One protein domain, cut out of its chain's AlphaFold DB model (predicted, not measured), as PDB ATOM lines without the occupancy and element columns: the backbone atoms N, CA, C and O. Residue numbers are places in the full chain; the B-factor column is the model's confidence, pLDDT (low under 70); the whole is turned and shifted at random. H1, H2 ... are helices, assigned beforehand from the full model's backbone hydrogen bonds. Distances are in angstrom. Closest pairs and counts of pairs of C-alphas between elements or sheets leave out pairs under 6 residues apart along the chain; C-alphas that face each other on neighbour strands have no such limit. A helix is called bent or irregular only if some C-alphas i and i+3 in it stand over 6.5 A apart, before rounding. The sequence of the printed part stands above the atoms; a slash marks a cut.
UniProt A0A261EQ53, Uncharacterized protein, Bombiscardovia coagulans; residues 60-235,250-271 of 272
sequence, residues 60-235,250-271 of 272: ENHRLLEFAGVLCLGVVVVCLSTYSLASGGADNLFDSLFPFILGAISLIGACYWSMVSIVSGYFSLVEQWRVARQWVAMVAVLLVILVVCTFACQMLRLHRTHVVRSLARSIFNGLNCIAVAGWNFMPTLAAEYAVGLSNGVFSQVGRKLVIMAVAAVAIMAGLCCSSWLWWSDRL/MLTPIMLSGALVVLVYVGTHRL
ATOM      1  N   GLU A  60     144.222 143.508 140.141       67.75
ATOM      2  CA  GLU A  60     144.998 142.462 139.457       67.75
ATOM      3  C   GLU A  60     145.585 141.406 140.416       67.75
ATOM      4  O   GLU A  60     145.856 140.271 140.021       67.75
ATOM      5  N   ASN A  61     145.754 141.739 141.699       75.31
ATOM      6  CA  ASN A  61     146.383 140.867 142.687       75.31
ATOM      7  C   ASN A  61     145.340 140.083 143.494       75.31
ATOM      8  O   ASN A  61     144.895 140.529 144.554       75.31
ATOM      9  N   HIS A  62     145.027 138.858 143.061       70.81
ATOM     10  CA  HIS A  62     144.051 137.982 143.733       70.81
ATOM     11  C   HIS A  62     144.333 137.766 145.234       70.81
ATOM     12  O   HIS A  62     143.416 137.759 146.051       70.81
ATOM     13  N   ARG A  63     145.615 137.701 145.618       78.38
ATOM     14  CA  ARG A  63     146.042 137.554 147.021       78.38
ATOM     15  C   ARG A  63     145.550 138.692 147.916       78.38
ATOM     16  O   ARG A  63     145.220 138.461 149.073       78.38
ATOM     17  N   LEU A  64     145.495 139.923 147.404       77.94
ATOM     18  CA  LEU A  64     145.057 141.080 148.193       77.94
ATOM     19  C   LEU A  64     143.555 141.044 148.473       77.94
ATOM     20  O   LEU A  64     143.132 141.479 149.543       77.94
ATOM     21  N   LEU A  65     142.764 140.486 147.554       76.06
ATOM     22  CA  LEU A  65     141.333 140.281 147.754       76.06
ATOM     23  C   LEU A  65     141.072 139.266 148.880       76.06
ATOM     24  O   LEU A  65     140.222 139.505 149.735       76.06
ATOM     25  N   GLU A  66     141.846 138.178 148.922       78.75
ATOM     26  CA  GLU A  66     141.779 137.185 150.004       78.75
ATOM     27  C   GLU A  66     142.180 137.793 151.356       78.75
ATOM     28  O   GLU A  66     141.455 137.637 152.340       78.75
ATOM     29  N   PHE A  67     143.285 138.550 151.408       81.75
ATOM     30  CA  PHE A  67     143.704 139.249 152.629       81.75
ATOM     31  C   PHE A  67     142.654 140.254 153.116       81.75
ATOM     32  O   PHE A  67     142.385 140.315 154.317       81.75
ATOM     33  N   ALA A  68     142.033 141.013 152.207       84.00
ATOM     34  CA  ALA A  68     140.951 141.934 152.546       84.00
ATOM     35  C   ALA A  68     139.737 141.189 153.122       84.00
ATOM     36  O   ALA A  68     139.203 141.605 154.149       84.00
ATOM     37  N   GLY A  69     139.354 140.053 152.529       81.56
ATOM     38  CA  GLY A  69     138.281 139.195 153.041       81.56
ATOM     39  C   GLY A  69     138.553 138.669 154.451       81.56
ATOM     40  O   GLY A  69     137.700 138.793 155.329       81.56
ATOM     41  N   VAL A  70     139.760 138.153 154.708       85.50
ATOM     42  CA  VAL A  70     140.159 137.673 156.045       85.50
ATOM     43  C   VAL A  70     140.136 138.807 157.069       85.50
ATOM     44  O   VAL A  70     139.687 138.605 158.198       85.50
ATOM     45  N   LEU A  71     140.576 140.008 156.687       87.31
ATOM     46  CA  LEU A  71     140.566 141.148 157.593       87.31
ATOM     47  C   LEU A  71     139.138 141.617 157.902       87.31
ATOM     48  O   LEU A  71     138.809 141.788 159.074       87.31
ATOM     49  N   CYS A  72     138.263 141.735 156.897       85.56
ATOM     50  CA  CYS A  72     136.842 142.028 157.105       85.56
ATOM     51  C   CYS A  72     136.178 140.980 158.009       85.56
ATOM     52  O   CYS A  72     135.463 141.345 158.943       85.56
ATOM     53  N   LEU A  73     136.457 139.692 157.791       87.94
ATOM     54  CA  LEU A  73     135.969 138.601 158.635       87.94
ATOM     55  C   LEU A  73     136.438 138.757 160.086       87.94
ATOM     56  O   LEU A  73     135.626 138.646 161.005       87.94
ATOM     57  N   GLY A  74     137.719 139.068 160.300       87.38
ATOM     58  CA  GLY A  74     138.270 139.323 161.629       87.38
ATOM     59  C   GLY A  74     137.548 140.463 162.347       87.38
ATOM     60  O   GLY A  74     137.140 140.309 163.498       87.38
ATOM     61  N   VAL A  75     137.309 141.582 161.658       88.75
ATOM     62  CA  VAL A  75     136.587 142.724 162.241       88.75
ATOM     63  C   VAL A  75     135.130 142.373 162.539       88.75
ATOM     64  O   VAL A  75     134.638 142.714 163.611       88.75
ATOM     65  N   VAL A  76     134.446 141.629 161.665       89.56
ATOM     66  CA  VAL A  76     133.071 141.157 161.908       89.56
ATOM     67  C   VAL A  76     132.992 140.270 163.155       89.56
ATOM     68  O   VAL A  76     132.086 140.446 163.974       89.56
ATOM     69  N   VAL A  77     133.954 139.363 163.353       89.06
ATOM     70  CA  VAL A  77     134.044 138.524 164.562       89.06
ATOM     71  C   VAL A  77     134.270 139.376 165.812       89.06
ATOM     72  O   VAL A  77     133.618 139.153 166.837       89.06
ATOM     73  N   VAL A  78     135.143 140.386 165.738       89.25
ATOM     74  CA  VAL A  78     135.363 141.339 166.838       89.25
ATOM     75  C   VAL A  78     134.089 142.130 167.135       89.25
ATOM     76  O   VAL A  78     133.710 142.238 168.301       89.25
ATOM     77  N   CYS A  79     133.376 142.624 166.120       86.56
ATOM     78  CA  CYS A  79     132.102 143.327 166.286       86.56
ATOM     79  C   CYS A  79     131.043 142.439 166.949       86.56
ATOM     80  O   CYS A  79     130.398 142.878 167.894       86.56
ATOM     81  N   LEU A  80     130.892 141.184 166.514       86.44
ATOM     82  CA  LEU A  80     129.960 140.224 167.121       86.44
ATOM     83  C   LEU A  80     130.287 139.958 168.592       86.44
ATOM     84  O   LEU A  80     129.398 139.978 169.445       86.44
ATOM     85  N   SER A  81     131.567 139.742 168.888       86.06
ATOM     86  CA  SER A  81     132.034 139.432 170.240       86.06
ATOM     87  C   SER A  81     131.841 140.634 171.167       86.06
ATOM     88  O   SER A  81     131.198 140.529 172.207       86.06
ATOM     89  N   THR A  82     132.319 141.810 170.756       83.81
ATOM     90  CA  THR A  82     132.189 143.054 171.531       83.81
ATOM     91  C   THR A  82     130.733 143.482 171.706       83.81
ATOM     92  O   THR A  82     130.367 143.937 172.787       83.81
ATOM     93  N   TYR A  83     129.873 143.275 170.703       83.44
ATOM     94  CA  TYR A  83     128.442 143.557 170.808       83.44
ATOM     95  C   TYR A  83     127.731 142.628 171.796       83.44
ATOM     96  O   TYR A  83     126.915 143.097 172.588       83.44
ATOM     97  N   SER A  84     128.057 141.332 171.802       80.12
ATOM     98  CA  SER A  84     127.492 140.379 172.767       80.12
ATOM     99  C   SER A  84     127.908 140.716 174.203       80.12
ATOM    100  O   SER A  84     127.062 140.719 175.102       80.12
ATOM    101  N   LEU A  85     129.172 141.105 174.410       76.00
ATOM    102  CA  LEU A  85     129.660 141.574 175.711       76.00
ATOM    103  C   LEU A  85     129.001 142.895 176.141       76.00
ATOM    104  O   LEU A  85     128.692 143.074 177.314       76.00
ATOM    105  N   ALA A  86     128.766 143.819 175.208       74.00
ATOM    106  CA  ALA A  86     128.170 145.121 175.507       74.00
ATOM    107  C   ALA A  86     126.646 145.068 175.705       74.00
ATOM    108  O   ALA A  86     126.089 145.871 176.451       74.00
ATOM    109  N   SER A  87     125.956 144.149 175.021       68.44
ATOM    110  CA  SER A  87     124.504 143.989 175.128       68.44
ATOM    111  C   SER A  87     124.081 143.042 176.256       68.44
ATOM    112  O   SER A  87     122.915 143.085 176.652       68.44
ATOM    113  N   GLY A  88     124.977 142.185 176.752       57.81
ATOM    114  CA  GLY A  88     124.714 141.276 177.864       57.81
ATOM    115  C   GLY A  88     124.981 141.929 179.218       57.81
ATOM    116  O   GLY A  88     126.101 141.887 179.714       57.81
ATOM    117  N   GLY A  89     123.948 142.504 179.838       52.72
ATOM    118  CA  GLY A  89     123.930 142.674 181.296       52.72
ATOM    119  C   GLY A  89     123.896 141.300 181.978       52.72
ATOM    120  O   GLY A  89     123.369 140.344 181.407       52.72
ATOM    121  N   ALA A  90     124.483 141.189 183.172       49.59
ATOM    122  CA  ALA A  90     124.702 139.945 183.925       49.59
ATOM    123  C   ALA A  90     123.423 139.148 184.292       49.59
ATOM    124  O   ALA A  90     123.504 138.086 184.903       49.59
ATOM    125  N   ASP A  91     122.249 139.646 183.927       54.31
ATOM    126  CA  ASP A  91     120.949 139.240 184.427       54.31
ATOM    127  C   ASP A  91     120.202 138.245 183.518       54.31
ATOM    128  O   ASP A  91     119.356 137.522 184.030       54.31
ATOM    129  N   ASN A  92     120.529 138.101 182.219       60.44
ATOM    130  CA  ASN A  92     119.916 137.074 181.351       60.44
ATOM    131  C   ASN A  92     120.858 136.581 180.236       60.44
ATOM    132  O   ASN A  92     120.904 137.141 179.140       60.44
ATOM    133  N   LEU A  93     121.549 135.461 180.476       65.25
ATOM    134  CA  LEU A  93     122.434 134.811 179.497       65.25
ATOM    135  C   LEU A  93     121.715 134.496 178.171       65.25
ATOM    136  O   LEU A  93     122.294 134.661 177.101       65.25
ATOM    137  N   PHE A  94     120.432 134.127 178.229       65.38
ATOM    138  CA  PHE A  94     119.617 133.847 177.043       65.38
ATOM    139  C   PHE A  94     119.421 135.059 176.119       65.38
ATOM    140  O   PHE A  94     119.430 134.886 174.901       65.38
ATOM    141  N   ASP A  95     119.296 136.272 176.667       67.62
ATOM    142  CA  ASP A  95     119.036 137.482 175.872       67.62
ATOM    143  C   ASP A  95     120.277 137.959 175.098       67.62
ATOM    144  O   ASP A  95     120.136 138.596 174.053       67.62
ATOM    145  N   SER A  96     121.488 137.631 175.566       72.81
ATOM    146  CA  SER A  96     122.733 137.921 174.833       72.81
ATOM    147  C   SER A  96     123.179 136.759 173.940       72.81
ATOM    148  O   SER A  96     123.624 136.970 172.808       72.81
ATOM    149  N   LEU A  97     123.019 135.517 174.410       81.50
ATOM    150  CA  LEU A  97     123.502 134.330 173.705       81.50
ATOM    151  C   LEU A  97     122.710 134.058 172.420       81.50
ATOM    152  O   LEU A  97     123.298 133.711 171.397       81.50
ATOM    153  N   PHE A  98     121.386 134.222 172.443       84.31
ATOM    154  CA  PHE A  98     120.548 133.890 171.290       84.31
ATOM    155  C   PHE A  98     120.850 134.756 170.045       84.31
ATOM    156  O   PHE A  98     121.110 134.182 168.981       84.31
ATOM    157  N   PRO A  99     120.929 136.102 170.142       84.31
ATOM    158  CA  PRO A  99     121.404 136.950 169.047       84.31
ATOM    159  C   PRO A  99     122.805 136.583 168.551       84.31
ATOM    160  O   PRO A  99     123.049 136.583 167.345       84.31
ATOM    161  N   PHE A 100     123.724 136.261 169.467       86.69
ATOM    162  CA  PHE A 100     125.092 135.885 169.120       86.69
ATOM    163  C   PHE A 100     125.140 134.589 168.304       86.69
ATOM    164  O   PHE A 100     125.796 134.553 167.265       86.69
ATOM    165  N   ILE A 101     124.397 133.555 168.713       88.81
ATOM    166  CA  ILE A 101     124.309 132.281 167.983       88.81
ATOM    167  C   ILE A 101     123.760 132.508 166.573       88.81
ATOM    168  O   ILE A 101     124.332 132.007 165.607       88.81
ATOM    169  N   LEU A 102     122.687 133.289 166.426       89.12
ATOM    170  CA  LEU A 102     122.126 133.604 165.109       89.12
ATOM    171  C   LEU A 102     123.123 134.362 164.224       89.12
ATOM    172  O   LEU A 102     123.255 134.046 163.041       89.12
ATOM    173  N   GLY A 103     123.860 135.317 164.792       87.50
ATOM    174  CA  GLY A 103     124.930 136.014 164.081       87.50
ATOM    175  C   GLY A 103     126.065 135.084 163.654       87.50
ATOM    176  O   GLY A 103     126.499 135.133 162.506       87.50
ATOM    177  N   ALA A 104     126.490 134.174 164.531       90.00
ATOM    178  CA  ALA A 104     127.504 133.171 164.220       90.00
ATOM    179  C   ALA A 104     127.040 132.210 163.113       90.00
ATOM    180  O   ALA A 104     127.807 131.930 162.198       90.00
ATOM    181  N   ILE A 105     125.779 131.762 163.133       91.94
ATOM    182  CA  ILE A 105     125.201 130.936 162.061       91.94
ATOM    183  C   ILE A 105     125.176 131.712 160.736       91.94
ATOM    184  O   ILE A 105     125.559 131.162 159.705       91.94
ATOM    185  N   SER A 106     124.781 132.991 160.753       91.81
ATOM    186  CA  SER A 106     124.807 133.863 159.567       91.81
ATOM    187  C   SER A 106     126.223 134.006 158.994       91.81
ATOM    188  O   SER A 106     126.419 133.908 157.779       91.81
ATOM    189  N   LEU A 107     127.221 134.174 159.867       88.56
ATOM    190  CA  LEU A 107     128.630 134.283 159.491       88.56
ATOM    191  C   LEU A 107     129.173 132.970 158.919       88.56
ATOM    192  O   LEU A 107     129.784 132.978 157.854       88.56
ATOM    193  N   ILE A 108     128.905 131.838 159.576       90.06
ATOM    194  CA  ILE A 108     129.280 130.507 159.081       90.06
ATOM    195  C   ILE A 108     128.636 130.259 157.717       90.06
ATOM    196  O   ILE A 108     129.309 129.772 156.815       90.06
ATOM    197  N   GLY A 109     127.372 130.650 157.535       86.00
ATOM    198  CA  GLY A 109     126.696 130.594 156.242       86.00
ATOM    199  C   GLY A 109     127.426 131.406 155.171       86.00
ATOM    200  O   GLY A 109     127.675 130.888 154.085       86.00
ATOM    201  N   ALA A 110     127.816 132.650 155.469       85.19
ATOM    202  CA  ALA A 110     128.562 133.496 154.532       85.19
ATOM    203  C   ALA A 110     129.907 132.861 154.139       85.19
ATOM    204  O   ALA A 110     130.242 132.786 152.956       85.19
ATOM    205  N   CYS A 111     130.655 132.359 155.124       84.19
ATOM    206  CA  CYS A 111     131.942 131.703 154.908       84.19
ATOM    207  C   CYS A 111     131.801 130.398 154.126       84.19
ATOM    208  O   CYS A 111     132.580 130.152 153.210       84.19
ATOM    209  N   TYR A 112     130.802 129.579 154.458       85.38
ATOM    210  CA  TYR A 112     130.543 128.307 153.793       85.38
ATOM    211  C   TYR A 112     130.277 128.511 152.305       85.38
ATOM    212  O   TYR A 112     130.938 127.894 151.473       85.38
ATOM    213  N   TRP A 113     129.365 129.418 151.949       81.19
ATOM    214  CA  TRP A 113     129.054 129.665 150.544       81.19
ATOM    215  C   TRP A 113     130.243 130.283 149.793       81.19
ATOM    216  O   TRP A 113     130.489 129.915 148.644       81.19
ATOM    217  N   SER A 114     131.022 131.157 150.442       76.56
ATOM    218  CA  SER A 114     132.262 131.698 149.866       76.56
ATOM    219  C   SER A 114     133.298 130.592 149.611       76.56
ATOM    220  O   SER A 114     133.839 130.471 148.511       76.56
ATOM    221  N   MET A 115     133.488 129.680 150.567       79.56
ATOM    222  CA  MET A 115     134.359 128.514 150.402       79.56
ATOM    223  C   MET A 115     133.884 127.610 149.258       79.56
ATOM    224  O   MET A 115     134.696 127.171 148.445       79.56
ATOM    225  N   VAL A 116     132.573 127.370 149.148       77.62
ATOM    226  CA  VAL A 116     131.987 126.589 148.049       77.62
ATOM    227  C   VAL A 116     132.300 127.227 146.696       77.62
ATOM    228  O   VAL A 116     132.652 126.494 145.771       77.62
ATOM    229  N   SER A 117     132.246 128.558 146.557       73.31
ATOM    230  CA  SER A 117     132.630 129.205 145.290       73.31
ATOM    231  C   SER A 117     134.096 129.013 144.922       73.31
ATOM    232  O   SER A 117     134.385 128.727 143.761       73.31
ATOM    233  N   ILE A 118     134.999 129.097 145.904       74.06
ATOM    234  CA  ILE A 118     136.440 128.923 145.682       74.06
ATOM    235  C   ILE A 118     136.734 127.481 145.253       74.06
ATOM    236  O   ILE A 118     137.386 127.257 144.237       74.06
ATOM    237  N   VAL A 119     136.202 126.495 145.985       75.50
ATOM    238  CA  VAL A 119     136.416 125.064 145.693       75.50
ATOM    239  C   VAL A 119     135.813 124.667 144.347       75.50
ATOM    240  O   VAL A 119     136.384 123.850 143.630       75.50
ATOM    241  N   SER A 120     134.679 125.259 143.979       73.44
ATOM    242  CA  SER A 120     134.017 124.965 142.706       73.44
ATOM    243  C   SER A 120     134.669 125.666 141.504       73.44
ATOM    244  O   SER A 120     134.214 125.481 140.378       73.44
ATOM    245  N   GLY A 121     135.717 126.476 141.716       63.78
ATOM    246  CA  GLY A 121     136.426 127.194 140.652       63.78
ATOM    247  C   GLY A 121     135.588 128.282 139.974       63.78
ATOM    248  O   GLY A 121     135.891 128.700 138.856       63.78
ATOM    249  N   TYR A 122     134.517 128.737 140.623       61.78
ATOM    250  CA  TYR A 122     133.611 129.727 140.065       61.78
ATOM    251  C   TYR A 122     134.161 131.144 140.275       61.78
ATOM    252  O   TYR A 122     133.892 131.789 141.285       61.78
ATOM    253  N   PHE A 123     134.908 131.650 139.293       61.00
ATOM    254  CA  PHE A 123     135.427 133.027 139.294       61.00
ATOM    255  C   PHE A 123     134.563 134.020 138.501       61.00
ATOM    256  O   PHE A 123     134.889 135.203 138.438       61.00
ATOM    257  N   SER A 124     133.465 133.572 137.885       62.22
ATOM    258  CA  SER A 124     132.576 134.459 137.134       62.22
ATOM    259  C   SER A 124     131.612 135.215 138.060       62.22
ATOM    260  O   SER A 124     131.089 134.663 139.031       62.22
ATOM    261  N   LEU A 125     131.328 136.476 137.716       61.62
ATOM    262  CA  LEU A 125     130.373 137.351 138.420       61.62
ATOM    263  C   LEU A 125     129.002 136.686 138.658       61.62
ATOM    264  O   LEU A 125     128.388 136.842 139.712       61.62
ATOM    265  N   VAL A 126     128.526 135.902 137.685       65.06
ATOM    266  CA  VAL A 126     127.209 135.241 137.734       65.06
ATOM    267  C   VAL A 126     127.138 134.186 138.843       65.06
ATOM    268  O   VAL A 126     126.094 134.014 139.478       65.06
ATOM    269  N   GLU A 127     128.242 133.488 139.099       69.69
ATOM    270  CA  GLU A 127     128.307 132.437 140.114       69.69
ATOM    271  C   GLU A 127     128.580 133.011 141.512       69.69
ATOM    272  O   GLU A 127     127.975 132.548 142.481       69.69
ATOM    273  N   GLN A 128     129.363 134.093 141.626       69.62
ATOM    274  CA  GLN A 128     129.499 134.850 142.882       69.62
ATOM    275  C   GLN A 128     128.151 135.420 143.353       69.62
ATOM    276  O   GLN A 128     127.838 135.414 144.545       69.62
ATOM    277  N   TRP A 129     127.263 135.785 142.426       72.12
ATOM    278  CA  TRP A 129     125.896 136.143 142.787       72.12
ATOM    279  C   TRP A 129     125.101 134.960 143.375       72.12
ATOM    280  O   TRP A 129     124.275 135.121 144.274       72.12
ATOM    281  N   ARG A 130     125.306 133.724 142.916       76.12
ATOM    282  CA  ARG A 130     124.567 132.579 143.486       76.12
ATOM    283  C   ARG A 130     124.894 132.379 144.966       76.12
ATOM    284  O   ARG A 130     123.972 132.132 145.741       76.12
ATOM    285  N   VAL A 131     126.148 132.610 145.348       79.88
ATOM    286  CA  VAL A 131     126.624 132.600 146.741       79.88
ATOM    287  C   VAL A 131     125.855 133.613 147.587       79.88
ATOM    288  O   VAL A 131     125.251 133.252 148.599       79.88
ATOM    289  N   ALA A 132     125.810 134.879 147.160       80.12
ATOM    290  CA  ALA A 132     125.115 135.911 147.924       80.12
ATOM    291  C   ALA A 132     123.592 135.675 147.971       80.12
ATOM    292  O   ALA A 132     122.980 135.914 149.010       80.12
ATOM    293  N   ARG A 133     122.964 135.115 146.921       84.75
ATOM    294  CA  ARG A 133     121.547 134.683 146.978       84.75
ATOM    295  C   ARG A 133     121.295 133.650 148.052       84.75
ATOM    296  O   ARG A 133     120.313 133.758 148.782       84.75
ATOM    297  N   GLN A 134     122.138 132.628 148.103       86.44
ATOM    298  CA  GLN A 134     121.992 131.535 149.056       86.44
ATOM    299  C   GLN A 134     122.175 132.044 150.484       86.44
ATOM    300  O   GLN A 134     121.405 131.668 151.368       86.44
ATOM    301  N   TRP A 135     123.110 132.971 150.696       89.25
ATOM    302  CA  TRP A 135     123.249 133.650 151.978       89.25
ATOM    303  C   TRP A 135     122.020 134.501 152.334       89.25
ATOM    304  O   TRP A 135     121.500 134.366 153.437       89.25
ATOM    305  N   VAL A 136     121.484 135.309 151.410       88.44
ATOM    306  CA  VAL A 136     120.264 136.106 151.657       88.44
ATOM    307  C   VAL A 136     119.068 135.209 151.994       88.44
ATOM    308  O   VAL A 136     118.301 135.524 152.903       88.44
ATOM    309  N   ALA A 137     118.917 134.075 151.307       89.62
ATOM    310  CA  ALA A 137     117.877 133.099 151.617       89.62
ATOM    311  C   ALA A 137     118.051 132.515 153.030       89.62
ATOM    312  O   ALA A 137     117.079 132.430 153.780       89.62
ATOM    313  N   MET A 138     119.285 132.183 153.426       89.31
ATOM    314  CA  MET A 138     119.595 131.749 154.793       89.31
ATOM    315  C   MET A 138     119.259 132.834 155.819       89.31
ATOM    316  O   MET A 138     118.580 132.554 156.803       89.31
ATOM    317  N   VAL A 139     119.655 134.085 155.574       91.00
ATOM    318  CA  VAL A 139     119.339 135.231 156.441       91.00
ATOM    319  C   VAL A 139     117.832 135.417 156.596       91.00
ATOM    320  O   VAL A 139     117.361 135.626 157.712       91.00
ATOM    321  N   ALA A 140     117.060 135.290 155.516       91.00
ATOM    322  CA  ALA A 140     115.604 135.376 155.574       91.00
ATOM    323  C   ALA A 140     115.009 134.297 156.495       91.00
ATOM    324  O   ALA A 140     114.154 134.601 157.326       91.00
ATOM    325  N   VAL A 141     115.502 133.057 156.411       92.38
ATOM    326  CA  VAL A 141     115.090 131.967 157.309       92.38
ATOM    327  C   VAL A 141     115.495 132.257 158.757       92.38
ATOM    328  O   VAL A 141     114.673 132.109 159.661       92.38
ATOM    329  N   LEU A 142     116.721 132.732 158.994       92.88
ATOM    330  CA  LEU A 142     117.195 133.114 160.329       92.88
ATOM    331  C   LEU A 142     116.339 134.229 160.945       92.88
ATOM    332  O   LEU A 142     116.040 134.175 162.135       92.88
ATOM    333  N   LEU A 143     115.910 135.211 160.150       92.81
ATOM    334  CA  LEU A 143     115.026 136.286 160.606       92.81
ATOM    335  C   LEU A 143     113.641 135.762 160.987       92.81
ATOM    336  O   LEU A 143     113.090 136.187 162.000       92.81
ATOM    337  N   VAL A 144     113.091 134.807 160.233       93.56
ATOM    338  CA  VAL A 144     111.833 134.146 160.615       93.56
ATOM    339  C   VAL A 144     112.004 133.401 161.941       93.56
ATOM    340  O   VAL A 144     111.172 133.558 162.832       93.56
ATOM    341  N   ILE A 145     113.100 132.655 162.116       92.38
ATOM    342  CA  ILE A 145     113.403 131.943 163.371       92.38
ATOM    343  C   ILE A 145     113.553 132.925 164.540       92.38
ATOM    344  O   ILE A 145     112.982 132.692 165.605       92.38
ATOM    345  N   LEU A 146     114.268 134.036 164.342       90.75
ATOM    346  CA  LEU A 146     114.420 135.112 165.324       90.75
ATOM    347  C   LEU A 146     113.049 135.640 165.764       90.75
ATOM    348  O   LEU A 146     112.761 135.719 166.957       90.75
ATOM    349  N   VAL A 147     112.177 135.964 164.808       90.62
ATOM    350  CA  VAL A 147     110.835 136.483 165.093       90.62
ATOM    351  C   VAL A 147     109.990 135.438 165.828       90.62
ATOM    352  O   VAL A 147     109.425 135.737 166.875       90.62
ATOM    353  N   VAL A 148     109.945 134.192 165.355       90.25
ATOM    354  CA  VAL A 148     109.158 133.123 165.995       90.25
ATOM    355  C   VAL A 148     109.649 132.840 167.415       90.25
ATOM    356  O   VAL A 148     108.837 132.755 168.335       90.25
ATOM    357  N   CYS A 149     110.963 132.733 167.622       85.94
ATOM    358  CA  CYS A 149     111.543 132.467 168.936       85.94
ATOM    359  C   CYS A 149     111.293 133.626 169.911       85.94
ATOM    360  O   CYS A 149     110.872 133.393 171.044       85.94
ATOM    361  N   THR A 150     111.457 134.875 169.463       84.12
ATOM    362  CA  THR A 150     111.174 136.051 170.302       84.12
ATOM    363  C   THR A 150     109.702 136.109 170.712       84.12
ATOM    364  O   THR A 150     109.410 136.354 171.883       84.12
ATOM    365  N   PHE A 151     108.768 135.786 169.812       84.44
ATOM    366  CA  PHE A 151     107.351 135.656 170.160       84.44
ATOM    367  C   PHE A 151     107.067 134.480 171.103       84.44
ATOM    368  O   PHE A 151     106.331 134.651 172.074       84.44
ATOM    369  N   ALA A 152     107.658 133.307 170.871       83.06
ATOM    370  CA  ALA A 152     107.466 132.131 171.723       83.06
ATOM    371  C   ALA A 152     107.929 132.391 173.168       83.06
ATOM    372  O   ALA A 152     107.185 132.133 174.115       83.06
ATOM    373  N   CYS A 153     109.105 133.002 173.340       77.19
ATOM    374  CA  CYS A 153     109.621 133.419 174.644       77.19
ATOM    375  C   CYS A 153     108.686 134.406 175.357       77.19
ATOM    376  O   CYS A 153     108.582 134.399 176.584       77.19
ATOM    377  N   GLN A 154     107.970 135.242 174.605       74.69
ATOM    378  CA  GLN A 154     106.992 136.167 175.174       74.69
ATOM    379  C   GLN A 154     105.664 135.515 175.530       74.69
ATOM    380  O   GLN A 154     105.034 135.936 176.500       74.69
ATOM    381  N   MET A 155     105.251 134.483 174.798       76.38
ATOM    382  CA  MET A 155     104.058 133.699 175.126       76.38
ATOM    383  C   MET A 155     104.236 132.873 176.407       76.38
ATOM    384  O   MET A 155     103.251 132.565 177.069       76.38
ATOM    385  N   LEU A 156     105.478 132.582 176.804       74.56
ATOM    386  CA  LEU A 156     105.806 131.886 178.053       74.56
ATOM    387  C   LEU A 156     105.799 132.798 179.303       74.56
ATOM    388  O   LEU A 156     105.941 132.295 180.416       74.56
ATOM    389  N   ARG A 157     105.624 134.127 179.170       67.69
ATOM    390  CA  ARG A 157     105.598 135.068 180.315       67.69
ATOM    391  C   ARG A 157     104.172 135.319 180.835       67.69
ATOM    392  O   ARG A 157     103.312 135.803 180.105       67.69
ATOM    393  N   LEU A 158     103.960 135.073 182.134       55.22
ATOM    394  CA  LEU A 158     102.658 135.107 182.831       55.22
ATOM    395  C   LEU A 158     102.190 136.493 183.348       55.22
ATOM    396  O   LEU A 158     101.042 136.607 183.766       55.22
ATOM    397  N   HIS A 159     103.009 137.556 183.324       46.88
ATOM    398  CA  HIS A 159     102.624 138.916 183.774       46.88
ATOM    399  C   HIS A 159     103.048 139.994 182.756       46.88
ATOM    400  O   HIS A 159     104.204 140.037 182.332       46.88
ATOM    401  N   ARG A 160     102.104 140.853 182.326       59.97
ATOM    402  CA  ARG A 160     102.238 141.738 181.151       59.97
ATOM    403  C   ARG A 160     102.029 143.220 181.470       59.97
ATOM    404  O   ARG A 160     100.893 143.671 181.547       59.97
ATOM    405  N   THR A 161     103.109 143.995 181.481       54.44
ATOM    406  CA  THR A 161     103.028 145.469 181.365       54.44
ATOM    407  C   THR A 161     104.122 146.102 180.489       54.44
ATOM    408  O   THR A 161     103.941 147.224 180.029       54.44
ATOM    409  N   HIS A 162     105.202 145.391 180.119       55.34
ATOM    410  CA  HIS A 162     106.313 145.972 179.325       55.34
ATOM    411  C   HIS A 162     106.783 145.129 178.118       55.34
ATOM    412  O   HIS A 162     107.944 145.177 177.713       55.34
ATOM    413  N   VAL A 163     105.877 144.358 177.510       65.50
ATOM    414  CA  VAL A 163     106.205 143.331 176.497       65.50
ATOM    415  C   VAL A 163     106.789 143.912 175.198       65.50
ATOM    416  O   VAL A 163     107.787 143.410 174.685       65.50
ATOM    417  N   VAL A 164     106.222 145.010 174.687       70.19
ATOM    418  CA  VAL A 164     106.575 145.542 173.355       70.19
ATOM    419  C   VAL A 164     108.008 146.084 173.299       70.19
ATOM    420  O   VAL A 164     108.743 145.803 172.355       70.19
ATOM    421  N   ARG A 165     108.448 146.819 174.332       73.44
ATOM    422  CA  ARG A 165     109.800 147.409 174.375       73.44
ATOM    423  C   ARG A 165     110.890 146.337 174.482       73.44
ATOM    424  O   ARG A 165     111.932 146.465 173.846       73.44
ATOM    425  N   SER A 166     110.636 145.275 175.246       73.12
ATOM    426  CA  SER A 166     111.550 144.134 175.355       73.12
ATOM    427  C   SER A 166     111.600 143.318 174.055       73.12
ATOM    428  O   SER A 166     112.692 142.930 173.641       73.12
ATOM    429  N   LEU A 167     110.461 143.148 173.357       80.00
ATOM    430  CA  LEU A 167     110.412 142.472 172.050       80.00
ATOM    431  C   LEU A 167     111.295 143.173 171.022       80.00
ATOM    432  O   LEU A 167     112.179 142.560 170.431       80.00
ATOM    433  N   ALA A 168     111.051 144.471 170.833       83.69
ATOM    434  CA  ALA A 168     111.733 145.258 169.822       83.69
ATOM    435  C   ALA A 168     113.245 145.258 170.057       83.69
ATOM    436  O   ALA A 168     114.012 145.115 169.110       83.69
ATOM    437  N   ARG A 169     113.679 145.346 171.321       79.69
ATOM    438  CA  ARG A 169     115.101 145.300 171.659       79.69
ATOM    439  C   ARG A 169     115.735 143.950 171.317       79.69
ATOM    440  O   ARG A 169     116.816 143.938 170.740       79.69
ATOM    441  N   SER A 170     115.063 142.843 171.626       82.62
ATOM    442  CA  SER A 170     115.566 141.493 171.337       82.62
ATOM    443  C   SER A 170     115.655 141.221 169.830       82.62
ATOM    444  O   SER A 170     116.705 140.808 169.335       82.62
ATOM    445  N   ILE A 171     114.601 141.556 169.073       87.44
ATOM    446  CA  ILE A 171     114.594 141.427 167.606       87.44
ATOM    447  C   ILE A 171     115.693 142.292 166.991       87.44
ATOM    448  O   ILE A 171     116.433 141.827 166.130       87.44
ATOM    449  N   PHE A 172     115.830 143.539 167.434       88.56
ATOM    450  CA  PHE A 172     116.814 144.455 166.871       88.56
ATOM    451  C   PHE A 172     118.257 144.019 167.164       88.56
ATOM    452  O   PHE A 172     119.111 144.078 166.283       88.56
ATOM    453  N   ASN A 173     118.521 143.503 168.367       86.94
ATOM    454  CA  ASN A 173     119.814 142.913 168.703       86.94
ATOM    455  C   ASN A 173     120.134 141.702 167.808       86.94
ATOM    456  O   ASN A 173     121.240 141.603 167.282       86.94
ATOM    457  N   GLY A 174     119.162 140.807 167.593       87.38
ATOM    458  CA  GLY A 174     119.306 139.672 166.678       87.38
ATOM    459  C   GLY A 174     119.535 140.099 165.230       87.38
ATOM    460  O   GLY A 174     120.433 139.581 164.570       87.38
ATOM    461  N   LEU A 175     118.780 141.090 164.753       92.12
ATOM    462  CA  LEU A 175     118.923 141.658 163.415       92.12
ATOM    463  C   LEU A 175     120.333 142.212 163.193       92.12
ATOM    464  O   LEU A 175     120.944 141.897 162.177       92.12
ATOM    465  N   ASN A 176     120.867 142.981 164.146       90.50
ATOM    466  CA  ASN A 176     122.224 143.520 164.061       90.50
ATOM    467  C   ASN A 176     123.265 142.395 163.965       90.50
ATOM    468  O   ASN A 176     124.107 142.408 163.068       90.50
ATOM    469  N   CYS A 177     123.169 141.383 164.831       90.44
ATOM    470  CA  CYS A 177     124.061 140.224 164.797       90.44
ATOM    471  C   CYS A 177     123.983 139.439 163.482       90.44
ATOM    472  O   CYS A 177     124.994 138.918 163.027       90.44
ATOM    473  N   ILE A 178     122.817 139.350 162.845       92.12
ATOM    474  CA  ILE A 178     122.676 138.669 161.551       92.12
ATOM    475  C   ILE A 178     123.230 139.538 160.410       92.12
ATOM    476  O   ILE A 178     123.917 139.021 159.526       92.12
ATOM    477  N   ALA A 179     122.946 140.844 160.437       91.88
ATOM    478  CA  ALA A 179     123.281 141.801 159.384       91.88
ATOM    479  C   ALA A 179     124.789 142.034 159.233       91.88
ATOM    480  O   ALA A 179     125.267 142.200 158.110       91.88
ATOM    481  N   VAL A 180     125.548 141.994 160.332       91.88
ATOM    482  CA  VAL A 180     126.997 142.267 160.327       91.88
ATOM    483  C   VAL A 180     127.787 141.312 159.425       91.88
ATOM    484  O   VAL A 180     128.785 141.718 158.838       91.88
ATOM    485  N   ALA A 181     127.317 140.074 159.230       90.12
ATOM    486  CA  ALA A 181     127.952 139.114 158.324       90.12
ATOM    487  C   ALA A 181     127.922 139.565 156.849       90.12
ATOM    488  O   ALA A 181     128.761 139.131 156.060       90.12
ATOM    489  N   GLY A 182     127.024 140.489 156.481       85.69
ATOM    490  CA  GLY A 182     126.951 141.059 155.135       85.69
ATOM    491  C   GLY A 182     128.192 141.866 154.729       85.69
ATOM    492  O   GLY A 182     128.489 141.987 153.542       85.69
ATOM    493  N   TRP A 183     128.986 142.335 155.695       88.88
ATOM    494  CA  TRP A 183     130.261 143.006 155.428       88.88
ATOM    495  C   TRP A 183     131.316 142.107 154.783       88.88
ATOM    496  O   TRP A 183     132.224 142.615 154.128       88.88
ATOM    497  N   ASN A 184     131.177 140.783 154.887       86.62
ATOM    498  CA  ASN A 184     132.093 139.845 154.241       86.62
ATOM    499  C   ASN A 184     132.027 139.905 152.700       86.62
ATOM    500  O   ASN A 184     132.970 139.509 152.027       86.62
ATOM    501  N   PHE A 185     130.937 140.432 152.132       83.12
ATOM    502  CA  PHE A 185     130.780 140.610 150.682       83.12
ATOM    503  C   PHE A 185     131.365 141.932 150.164       83.12
ATOM    504  O   PHE A 185     131.382 142.177 148.958       83.12
ATOM    505  N   MET A 186     131.847 142.802 151.056       84.38
ATOM    506  CA  MET A 186     132.323 144.136 150.696       84.38
ATOM    507  C   MET A 186     133.575 144.138 149.792       84.38
ATOM    508  O   MET A 186     133.588 144.917 148.837       84.38
ATOM    509  N   PRO A 187     134.580 143.256 149.983       81.25
ATOM    510  CA  PRO A 187     135.716 143.152 149.060       81.25
ATOM    511  C   PRO A 187     135.292 142.734 147.645       81.25
ATOM    512  O   PRO A 187     135.761 143.299 146.660       81.25
ATOM    513  N   THR A 188     134.357 141.784 147.538       79.31
ATOM    514  CA  THR A 188     133.797 141.332 146.256       79.31
ATOM    515  C   THR A 188     133.042 142.455 145.557       79.31
ATOM    516  O   THR A 188     133.275 142.723 144.381       79.31
ATOM    517  N   LEU A 189     132.199 143.177 146.300       80.06
ATOM    518  CA  LEU A 189     131.494 144.353 145.802       80.06
ATOM    519  C   LEU A 189     132.478 145.413 145.277       80.06
ATOM    520  O   LEU A 189     132.257 145.982 144.211       80.06
ATOM    521  N   ALA A 190     133.578 145.666 145.993       81.38
ATOM    522  CA  ALA A 190     134.605 146.610 145.561       81.38
ATOM    523  C   ALA A 190     135.245 146.183 144.228       81.38
ATOM    524  O   ALA A 190     135.364 147.003 143.320       81.38
ATOM    525  N   ALA A 191     135.578 144.902 144.059       76.12
ATOM    526  CA  ALA A 191     136.090 144.390 142.788       76.12
ATOM    527  C   ALA A 191     135.090 144.586 141.627       76.12
ATOM    528  O   ALA A 191     135.487 145.002 140.538       76.12
ATOM    529  N   GLU A 192     133.788 144.375 141.856       74.38
ATOM    530  CA  GLU A 192     132.753 144.629 140.841       74.38
ATOM    531  C   GLU A 192     132.640 146.113 140.473       74.38
ATOM    532  O   GLU A 192     132.501 146.448 139.294       74.38
ATOM    533  N   TYR A 193     132.756 147.016 141.449       76.44
ATOM    534  CA  TYR A 193     132.806 148.452 141.176       76.44
ATOM    535  C   TYR A 193     134.003 148.822 140.292       76.44
ATOM    536  O   TYR A 193     133.842 149.671 139.418       76.44
ATOM    537  N   ALA A 194     135.167 148.184 140.458       75.69
ATOM    538  CA  ALA A 194     136.349 148.452 139.629       75.69
ATOM    539  C   ALA A 194     136.092 148.122 138.153       75.69
ATOM    540  O   ALA A 194     136.361 148.937 137.269       75.69
ATOM    541  N   VAL A 195     135.496 146.956 137.896       73.06
ATOM    542  CA  VAL A 195     135.121 146.516 136.545       73.06
ATOM    543  C   VAL A 195     133.970 147.357 135.983       73.06
ATOM    544  O   VAL A 195     133.939 147.689 134.803       73.06
ATOM    545  N   GLY A 196     133.003 147.739 136.816       70.94
ATOM    546  CA  GLY A 196     131.885 148.576 136.394       70.94
ATOM    547  C   GLY A 196     132.306 150.000 136.016       70.94
ATOM    548  O   GLY A 196     131.768 150.567 135.064       70.94
ATOM    549  N   LEU A 197     133.281 150.572 136.730       72.69
ATOM    550  CA  LEU A 197     133.783 151.926 136.489       72.69
ATOM    551  C   LEU A 197     134.759 151.994 135.307       72.69
ATOM    552  O   LEU A 197     134.813 153.028 134.639       72.69
ATOM    553  N   SER A 198     135.479 150.906 135.001       71.44
ATOM    554  CA  SER A 198     136.348 150.825 133.816       71.44
ATOM    555  C   SER A 198     135.561 150.906 132.501       71.44
ATOM    556  O   SER A 198     136.064 151.439 131.515       71.44
ATOM    557  N   ASN A 199     134.283 150.514 132.514       68.44
ATOM    558  CA  ASN A 199     133.341 150.717 131.407       68.44
ATOM    559  C   ASN A 199     132.862 152.181 131.256       68.44
ATOM    560  O   ASN A 199     132.054 152.487 130.376       68.44
ATOM    561  N   GLY A 200     133.345 153.090 132.108       72.62
ATOM    562  CA  GLY A 200     133.074 154.523 132.081       72.62
ATOM    563  C   GLY A 200     131.937 154.953 133.012       72.62
ATOM    564  O   GLY A 200     130.834 154.409 132.993       72.62
ATOM    565  N   VAL A 201     132.173 156.023 133.776       71.75
ATOM    566  CA  VAL A 201     131.196 156.617 134.715       71.75
ATOM    567  C   VAL A 201     129.929 157.116 134.004       71.75
ATOM    568  O   VAL A 201     128.839 157.096 134.572       71.75
ATOM    569  N   PHE A 202     130.063 157.524 132.740       70.00
ATOM    570  CA  PHE A 202     128.956 158.006 131.909       70.00
ATOM    571  C   PHE A 202     128.155 156.884 131.233       70.00
ATOM    572  O   PHE A 202     127.115 157.153 130.629       70.00
ATOM    573  N   SER A 203     128.595 155.627 131.352       77.62
ATOM    574  CA  SER A 203     127.804 154.470 130.934       77.62
ATOM    575  C   SER A 203     126.552 154.332 131.806       77.62
ATOM    576  O   SER A 203     126.544 154.700 132.982       77.62
ATOM    577  N   GLN A 204     125.479 153.758 131.250       75.69
ATOM    578  CA  GLN A 204     124.253 153.455 131.999       75.69
ATOM    579  C   GLN A 204     124.539 152.588 133.234       75.69
ATOM    580  O   GLN A 204     123.911 152.782 134.272       75.69
ATOM    581  N   VAL A 205     125.508 151.676 133.126       74.38
ATOM    582  CA  VAL A 205     125.946 150.793 134.214       74.38
ATOM    583  C   VAL A 205     126.744 151.580 135.259       74.38
ATOM    584  O   VAL A 205     126.387 151.568 136.437       74.38
ATOM    585  N   GLY A 206     127.754 152.347 134.827       75.44
ATOM    586  CA  GLY A 206     128.594 153.169 135.707       75.44
ATOM    587  C   GLY A 206     127.799 154.217 136.491       75.44
ATOM    588  O   GLY A 206     127.946 154.337 137.706       75.44
ATOM    589  N   ARG A 207     126.866 154.916 135.836       78.06
ATOM    590  CA  ARG A 207     125.997 155.904 136.490       78.06
ATOM    591  C   ARG A 207     125.123 155.276 137.574       78.06
ATOM    592  O   ARG A 207     124.982 155.843 138.654       78.06
ATOM    593  N   LYS A 208     124.534 154.110 137.299       79.31
ATOM    594  CA  LYS A 208     123.694 153.385 138.261       79.31
ATOM    595  C   LYS A 208     124.500 152.889 139.465       79.31
ATOM    596  O   LYS A 208     124.031 153.028 140.591       79.31
ATOM    597  N   LEU A 209     125.713 152.387 139.234       80.38
ATOM    598  CA  LEU A 209     126.665 152.014 140.284       80.38
ATOM    599  C   LEU A 209     126.975 153.205 141.201       80.38
ATOM    600  O   LEU A 209     126.841 153.089 142.416       80.38
ATOM    601  N   VAL A 210     127.306 154.369 140.634       82.50
ATOM    602  CA  VAL A 210     127.580 155.584 141.421       82.50
ATOM    603  C   VAL A 210     126.361 156.011 142.239       82.50
ATOM    604  O   VAL A 210     126.503 156.305 143.422       82.50
ATOM    605  N   ILE A 211     125.158 156.000 141.654       84.75
ATOM    606  CA  ILE A 211     123.923 156.341 142.381       84.75
ATOM    607  C   ILE A 211     123.710 155.395 143.570       84.75
ATOM    608  O   ILE A 211     123.417 155.863 144.668       84.75
ATOM    609  N   MET A 212     123.892 154.086 143.379       83.94
ATOM    610  CA  MET A 212     123.752 153.098 144.454       83.94
ATOM    611  C   MET A 212     124.803 153.285 145.549       83.94
ATOM    612  O   MET A 212     124.458 153.238 146.727       83.94
ATOM    613  N   ALA A 213     126.057 153.552 145.182       83.75
ATOM    614  CA  ALA A 213     127.124 153.833 146.137       83.75
ATOM    615  C   ALA A 213     126.849 155.113 146.946       83.75
ATOM    616  O   ALA A 213     126.981 155.117 148.168       83.75
ATOM    617  N   VAL A 214     126.402 156.190 146.293       86.44
ATOM    618  CA  VAL A 214     126.046 157.448 146.970       86.44
ATOM    619  C   VAL A 214     124.838 157.252 147.886       86.44
ATOM    620  O   VAL A 214     124.870 157.697 149.030       86.44
ATOM    621  N   ALA A 215     123.799 156.549 147.428       87.19
ATOM    622  CA  ALA A 215     122.633 156.232 148.249       87.19
ATOM    623  C   ALA A 215     123.020 155.394 149.477       87.19
ATOM    624  O   ALA A 215     122.576 155.683 150.587       87.19
ATOM    625  N   ALA A 216     123.899 154.406 149.298       86.00
ATOM    626  CA  ALA A 216     124.440 153.589 150.373       86.00
ATOM    627  C   ALA A 216     125.158 154.446 151.423       86.00
ATOM    628  O   ALA A 216     124.818 154.385 152.603       86.00
ATOM    629  N   VAL A 217     126.091 155.299 150.995       86.88
ATOM    630  CA  VAL A 217     126.835 156.207 151.883       86.88
ATOM    631  C   VAL A 217     125.903 157.204 152.578       86.88
ATOM    632  O   VAL A 217     126.079 157.472 153.764       86.88
ATOM    633  N   ALA A 218     124.881 157.715 151.891       87.31
ATOM    634  CA  ALA A 218     123.906 158.629 152.482       87.31
ATOM    635  C   ALA A 218     123.069 157.951 153.578       87.31
ATOM    636  O   ALA A 218     122.904 158.512 154.660       87.31
ATOM    637  N   ILE A 219     122.587 156.727 153.337       88.56
ATOM    638  CA  ILE A 219     121.856 155.946 154.347       88.56
ATOM    639  C   ILE A 219     122.779 155.621 155.527       88.56
ATOM    640  O   ILE A 219     122.373 155.756 156.676       88.56
ATOM    641  N   MET A 220     124.034 155.260 155.256       87.56
ATOM    642  CA  MET A 220     125.052 155.024 156.281       87.56
ATOM    643  C   MET A 220     125.298 156.234 157.170       87.56
ATOM    644  O   MET A 220     125.256 156.121 158.395       87.56
ATOM    645  N   ALA A 221     125.516 157.397 156.559       85.38
ATOM    646  CA  ALA A 221     125.668 158.648 157.279       85.38
ATOM    647  C   ALA A 221     124.411 158.952 158.102       85.38
ATOM    648  O   ALA A 221     124.524 159.273 159.280       85.38
ATOM    649  N   GLY A 222     123.219 158.750 157.532       85.69
ATOM    650  CA  GLY A 222     121.946 158.893 158.239       85.69
ATOM    651  C   GLY A 222     121.825 157.979 159.462       85.69
ATOM    652  O   GLY A 222     121.408 158.436 160.525       85.69
ATOM    653  N   LEU A 223     122.246 156.715 159.356       86.19
ATOM    654  CA  LEU A 223     122.264 155.771 160.478       86.19
ATOM    655  C   LEU A 223     123.221 156.233 161.583       86.19
ATOM    656  O   LEU A 223     122.823 156.268 162.748       86.19
ATOM    657  N   CYS A 224     124.436 156.660 161.237       84.31
ATOM    658  CA  CYS A 224     125.390 157.211 162.204       84.31
ATOM    659  C   CYS A 224     124.867 158.503 162.854       84.31
ATOM    660  O   CYS A 224     124.904 158.630 164.077       84.31
ATOM    661  N   CYS A 225     124.294 159.425 162.073       83.12
ATOM    662  CA  CYS A 225     123.675 160.650 162.582       83.12
ATOM    663  C   CYS A 225     122.496 160.348 163.513       83.12
ATOM    664  O   CYS A 225     122.381 160.963 164.568       83.12
ATOM    665  N   SER A 226     121.641 159.379 163.176       82.94
ATOM    666  CA  SER A 226     120.524 158.974 164.038       82.94
ATOM    667  C   SER A 226     121.008 158.357 165.352       82.94
ATOM    668  O   SER A 226     120.464 158.656 166.413       82.94
ATOM    669  N   SER A 227     122.080 157.557 165.297       80.94
ATOM    670  CA  SER A 227     122.727 156.993 166.480       80.94
ATOM    671  C   SER A 227     123.317 158.087 167.367       80.94
ATOM    672  O   SER A 227     123.253 157.971 168.590       80.94
ATOM    673  N   TRP A 228     123.887 159.130 166.761       76.62
ATOM    674  CA  TRP A 228     124.423 160.287 167.467       76.62
ATOM    675  C   TRP A 228     123.327 161.096 168.151       76.62
ATOM    676  O   TRP A 228     123.388 161.287 169.360       76.62
ATOM    677  N   LEU A 229     122.305 161.505 167.391       80.06
ATOM    678  CA  LEU A 229     121.182 162.305 167.887       80.06
ATOM    679  C   LEU A 229     120.461 161.599 169.037       80.06
ATOM    680  O   LEU A 229     120.164 162.196 170.068       80.06
ATOM    681  N   TRP A 230     120.245 160.290 168.900       78.50
ATOM    682  CA  TRP A 230     119.623 159.507 169.958       78.50
ATOM    683  C   TRP A 230     120.486 159.436 171.223       78.50
ATOM    684  O   TRP A 230     119.962 159.485 172.335       78.50
ATOM    685  N   TRP A 231     121.809 159.323 171.074       73.00
ATOM    686  CA  TRP A 231     122.718 159.316 172.216       73.00
ATOM    687  C   TRP A 231     122.808 160.691 172.889       73.00
ATOM    688  O   TRP A 231     122.777 160.758 174.118       73.00
ATOM    689  N   SER A 232     122.841 161.781 172.114       68.69
ATOM    690  CA  SER A 232     122.822 163.144 172.656       68.69
ATOM    691  C   SER A 232     121.534 163.443 173.422       68.69
ATOM    692  O   SER A 232     121.604 163.992 174.519       68.69
ATOM    693  N   ASP A 233     120.378 162.998 172.923       71.19
ATOM    694  CA  ASP A 233     119.094 163.173 173.616       71.19
ATOM    695  C   ASP A 233     119.043 162.380 174.929       71.19
ATOM    696  O   ASP A 233     118.511 162.840 175.940       71.19
ATOM    697  N   ARG A 234     119.644 161.184 174.945       63.38
ATOM    698  CA  ARG A 234     119.691 160.324 176.135       63.38
ATOM    699  C   ARG A 234     120.556 160.905 177.253       63.38
ATOM    700  O   ARG A 234     120.310 160.608 178.418       63.38
ATOM    701  N   LEU A 235     121.550 161.722 176.911       58.53
ATOM    702  CA  LEU A 235     122.430 162.388 177.872       58.53
ATOM    703  C   LEU A 235     121.754 163.555 178.602       58.53
ATOM    704  O   LEU A 235     122.175 163.878 179.710       58.53
ATOM    705  N   MET A 250     127.348 152.411 169.711       83.88
ATOM    706  CA  MET A 250     128.404 152.608 168.718       83.88
ATOM    707  C   MET A 250     128.334 151.565 167.591       83.88
ATOM    708  O   MET A 250     128.360 151.932 166.420       83.88
ATOM    709  N   LEU A 251     128.211 150.278 167.934       85.19
ATOM    710  CA  LEU A 251     128.233 149.160 166.983       85.19
ATOM    711  C   LEU A 251     126.948 149.022 166.159       85.19
ATOM    712  O   LEU A 251     126.996 148.504 165.050       85.19
ATOM    713  N   THR A 252     125.807 149.490 166.665       87.94
ATOM    714  CA  THR A 252     124.497 149.327 166.014       87.94
ATOM    715  C   THR A 252     124.475 149.753 164.531       87.94
ATOM    716  O   THR A 252     124.130 148.920 163.691       87.94
ATOM    717  N   PRO A 253     124.858 150.992 164.150       87.19
ATOM    718  CA  PRO A 253     124.855 151.398 162.741       87.19
ATOM    719  C   PRO A 253     125.871 150.615 161.895       87.19
ATOM    720  O   PRO A 253     125.614 150.330 160.726       87.19
ATOM    721  N   ILE A 254     126.998 150.197 162.481       88.25
ATOM    722  CA  ILE A 254     128.019 149.379 161.803       88.25
ATOM    723  C   ILE A 254     127.519 147.952 161.561       88.25
ATOM    724  O   ILE A 254     127.841 147.335 160.559       88.25
ATOM    725  N   MET A 255     126.706 147.395 162.448       90.88
ATOM    726  CA  MET A 255     126.168 146.055 162.238       90.88
ATOM    727  C   MET A 255     125.027 146.071 161.219       90.88
ATOM    728  O   MET A 255     125.015 145.263 160.292       90.88
ATOM    729  N   LEU A 256     124.114 147.040 161.335       89.94
ATOM    730  CA  LEU A 256     122.968 147.181 160.431       89.94
ATOM    731  C   LEU A 256     123.398 147.439 158.980       89.94
ATOM    732  O   LEU A 256     122.772 146.983 158.026       89.94
ATOM    733  N   SER A 257     124.507 148.142 158.815       88.44
ATOM    734  CA  SER A 257     125.074 148.462 157.514       88.44
ATOM    735  C   SER A 257     125.618 147.287 156.720       88.44
ATOM    736  O   SER A 257     125.662 147.369 155.494       88.44
ATOM    737  N   GLY A 258     125.928 146.163 157.365       85.69
ATOM    738  CA  GLY A 258     126.285 144.944 156.641       85.69
ATOM    739  C   GLY A 258     125.137 144.459 155.750       85.69
ATOM    740  O   GLY A 258     125.368 144.029 154.621       85.69
ATOM    741  N   ALA A 259     123.882 144.635 156.182       87.50
ATOM    742  CA  ALA A 259     122.719 144.354 155.338       87.50
ATOM    743  C   ALA A 259     122.626 145.320 154.145       87.50
ATOM    744  O   ALA A 259     122.257 144.912 153.045       87.50
ATOM    745  N   LEU A 260     123.001 146.587 154.340       87.19
ATOM    746  CA  LEU A 260     123.018 147.594 153.282       87.19
ATOM    747  C   LEU A 260     124.067 147.282 152.207       87.19
ATOM    748  O   LEU A 260     123.759 147.413 151.024       87.19
ATOM    749  N   VAL A 261     125.250 146.786 152.583       86.25
ATOM    750  CA  VAL A 261     126.266 146.303 151.627       86.25
ATOM    751  C   VAL A 261     125.683 145.231 150.708       86.25
ATOM    752  O   VAL A 261     125.843 145.302 149.491       86.25
ATOM    753  N   VAL A 262     124.944 144.271 151.269       85.31
ATOM    754  CA  VAL A 262     124.340 143.197 150.475       85.31
ATOM    755  C   VAL A 262     123.183 143.707 149.622       85.31
ATOM    756  O   VAL A 262     123.065 143.306 148.471       85.31
ATOM    757  N   LEU A 263     122.359 144.633 150.115       84.81
ATOM    758  CA  LEU A 263     121.313 145.255 149.295       84.81
ATOM    759  C   LEU A 263     121.896 145.993 148.087       84.81
ATOM    760  O   LEU A 263     121.351 145.892 146.989       84.81
ATOM    761  N   VAL A 264     123.013 146.694 148.277       85.06
ATOM    762  CA  VAL A 264     123.748 147.340 147.187       85.06
ATOM    763  C   VAL A 264     124.266 146.289 146.215       85.06
ATOM    764  O   VAL A 264     123.994 146.412 145.027       85.06
ATOM    765  N   TYR A 265     124.906 145.230 146.712       82.44
ATOM    766  CA  TYR A 265     125.402 144.112 145.904       82.44
ATOM    767  C   TYR A 265     124.302 143.422 145.075       82.44
ATOM    768  O   TYR A 265     124.465 143.129 143.894       82.44
ATOM    769  N   VAL A 266     123.121 143.214 145.657       80.19
ATOM    770  CA  VAL A 266     121.962 142.672 144.929       80.19
ATOM    771  C   VAL A 266     121.427 143.683 143.910       80.19
ATOM    772  O   VAL A 266     121.009 143.309 142.810       80.19
ATOM    773  N   GLY A 267     121.423 144.968 144.269       75.44
ATOM    774  CA  GLY A 267     120.977 146.057 143.408       75.44
ATOM    775  C   GLY A 267     121.860 146.241 142.175       75.44
ATOM    776  O   GLY A 267     121.325 146.429 141.084       75.44
ATOM    777  N   THR A 268     123.184 146.130 142.311       72.56
ATOM    778  CA  THR A 268     124.134 146.265 141.195       72.56
ATOM    779  C   THR A 268     123.934 145.172 140.150       72.56
ATOM    780  O   THR A 268     123.831 145.487 138.965       72.56
ATOM    781  N   HIS A 269     123.742 143.915 140.562       68.19
ATOM    782  CA  HIS A 269     123.499 142.811 139.626       68.19
ATOM    783  C   HIS A 269     122.179 142.957 138.845       68.19
ATOM    784  O   HIS A 269     122.061 142.471 137.726       68.19
ATOM    785  N   ARG A 270     121.139 143.599 139.390       66.00
ATOM    786  CA  ARG A 270     119.877 143.812 138.643       66.00
ATOM    787  C   ARG A 270     120.003 144.838 137.512       66.00
ATOM    788  O   ARG A 270     119.056 145.000 136.746       66.00
ATOM    789  N   LEU A 271     121.113 145.570 137.460       58.66
ATOM    790  CA  LEU A 271     121.288 146.748 136.615       58.66
ATOM    791  C   LEU A 271     122.335 146.569 135.509       58.66
ATOM    792  O   LEU A 271     122.351 147.411 134.604       58.66
TER     793      LEU A 271
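AT A GLANCE: This is residues 60 to 235 and 250 to 271 of the 272 residues of an uncharacterized protein of Bombiscardovia coagulans (UniProt A0A261EQ53). An elongated bundle of helices: H1, H2, H3 and the first arm of bent H4 run roughly along one another, and H6 crosses that arm steeply. H5 packs on H6 away from H1, H2 and H3, and H4's second arm leads to H5's start. The printed part has 198 residues with six named helices, H1 to H6 in order, and no named strand: all helix. It is compact, radius of gyration of the C-alphas 18.6 A, spanning 61 by 40 by 27 A.

HOW THE PARTS SIT: Find the longest helix, H4, at residues 163 to 198: assigned as one helix by its hydrogen bonds, it is bent, with C-alphas 184 and 187 7.1 A apart, into arms H4a, residues 163 to 184, and H4b, residues 187 to 198. H4, the hub, touches five other helices. H4a touches H2, residues 93 to 119, closest at C-alphas of Gly 174 and Pro 99, 4.2 A. With residues 175 to 183 alone H4a touches irregular H6, residues 250 to 269, whose C-alphas 250 and 253 are 7.1 A apart; the tilt is a steep 56 degrees, the closest C-alphas Gly 182 and Gly 258, 4.2 A. H5, residues 204 to 235, touches H6 at a shallow 16 degrees, closest at C-alphas of Leu 223 and Pro 253, 5.6 A. Every O i to N i+4 pair is within hydrogen-bond range in H4b and H5, but 14 of 18 in H4a and 12 of 16 in H6.

IN THESE COORDINATES: Start at C-alpha 62, (144.051, 137.982, 143.733), where H1, residues 62 to 87, begins; H3, residues 125 to 155, is 45.3 A long, and H5, 46.8 A long, ends at C-alpha 235, (122.430, 162.388, 177.872).

THE WHOLE: Residues 236 to 249 are not printed, a gap of 14.7 A between C-alphas 235 and 250. Confidence is under 70 at 32 residues, among them 87 to 95.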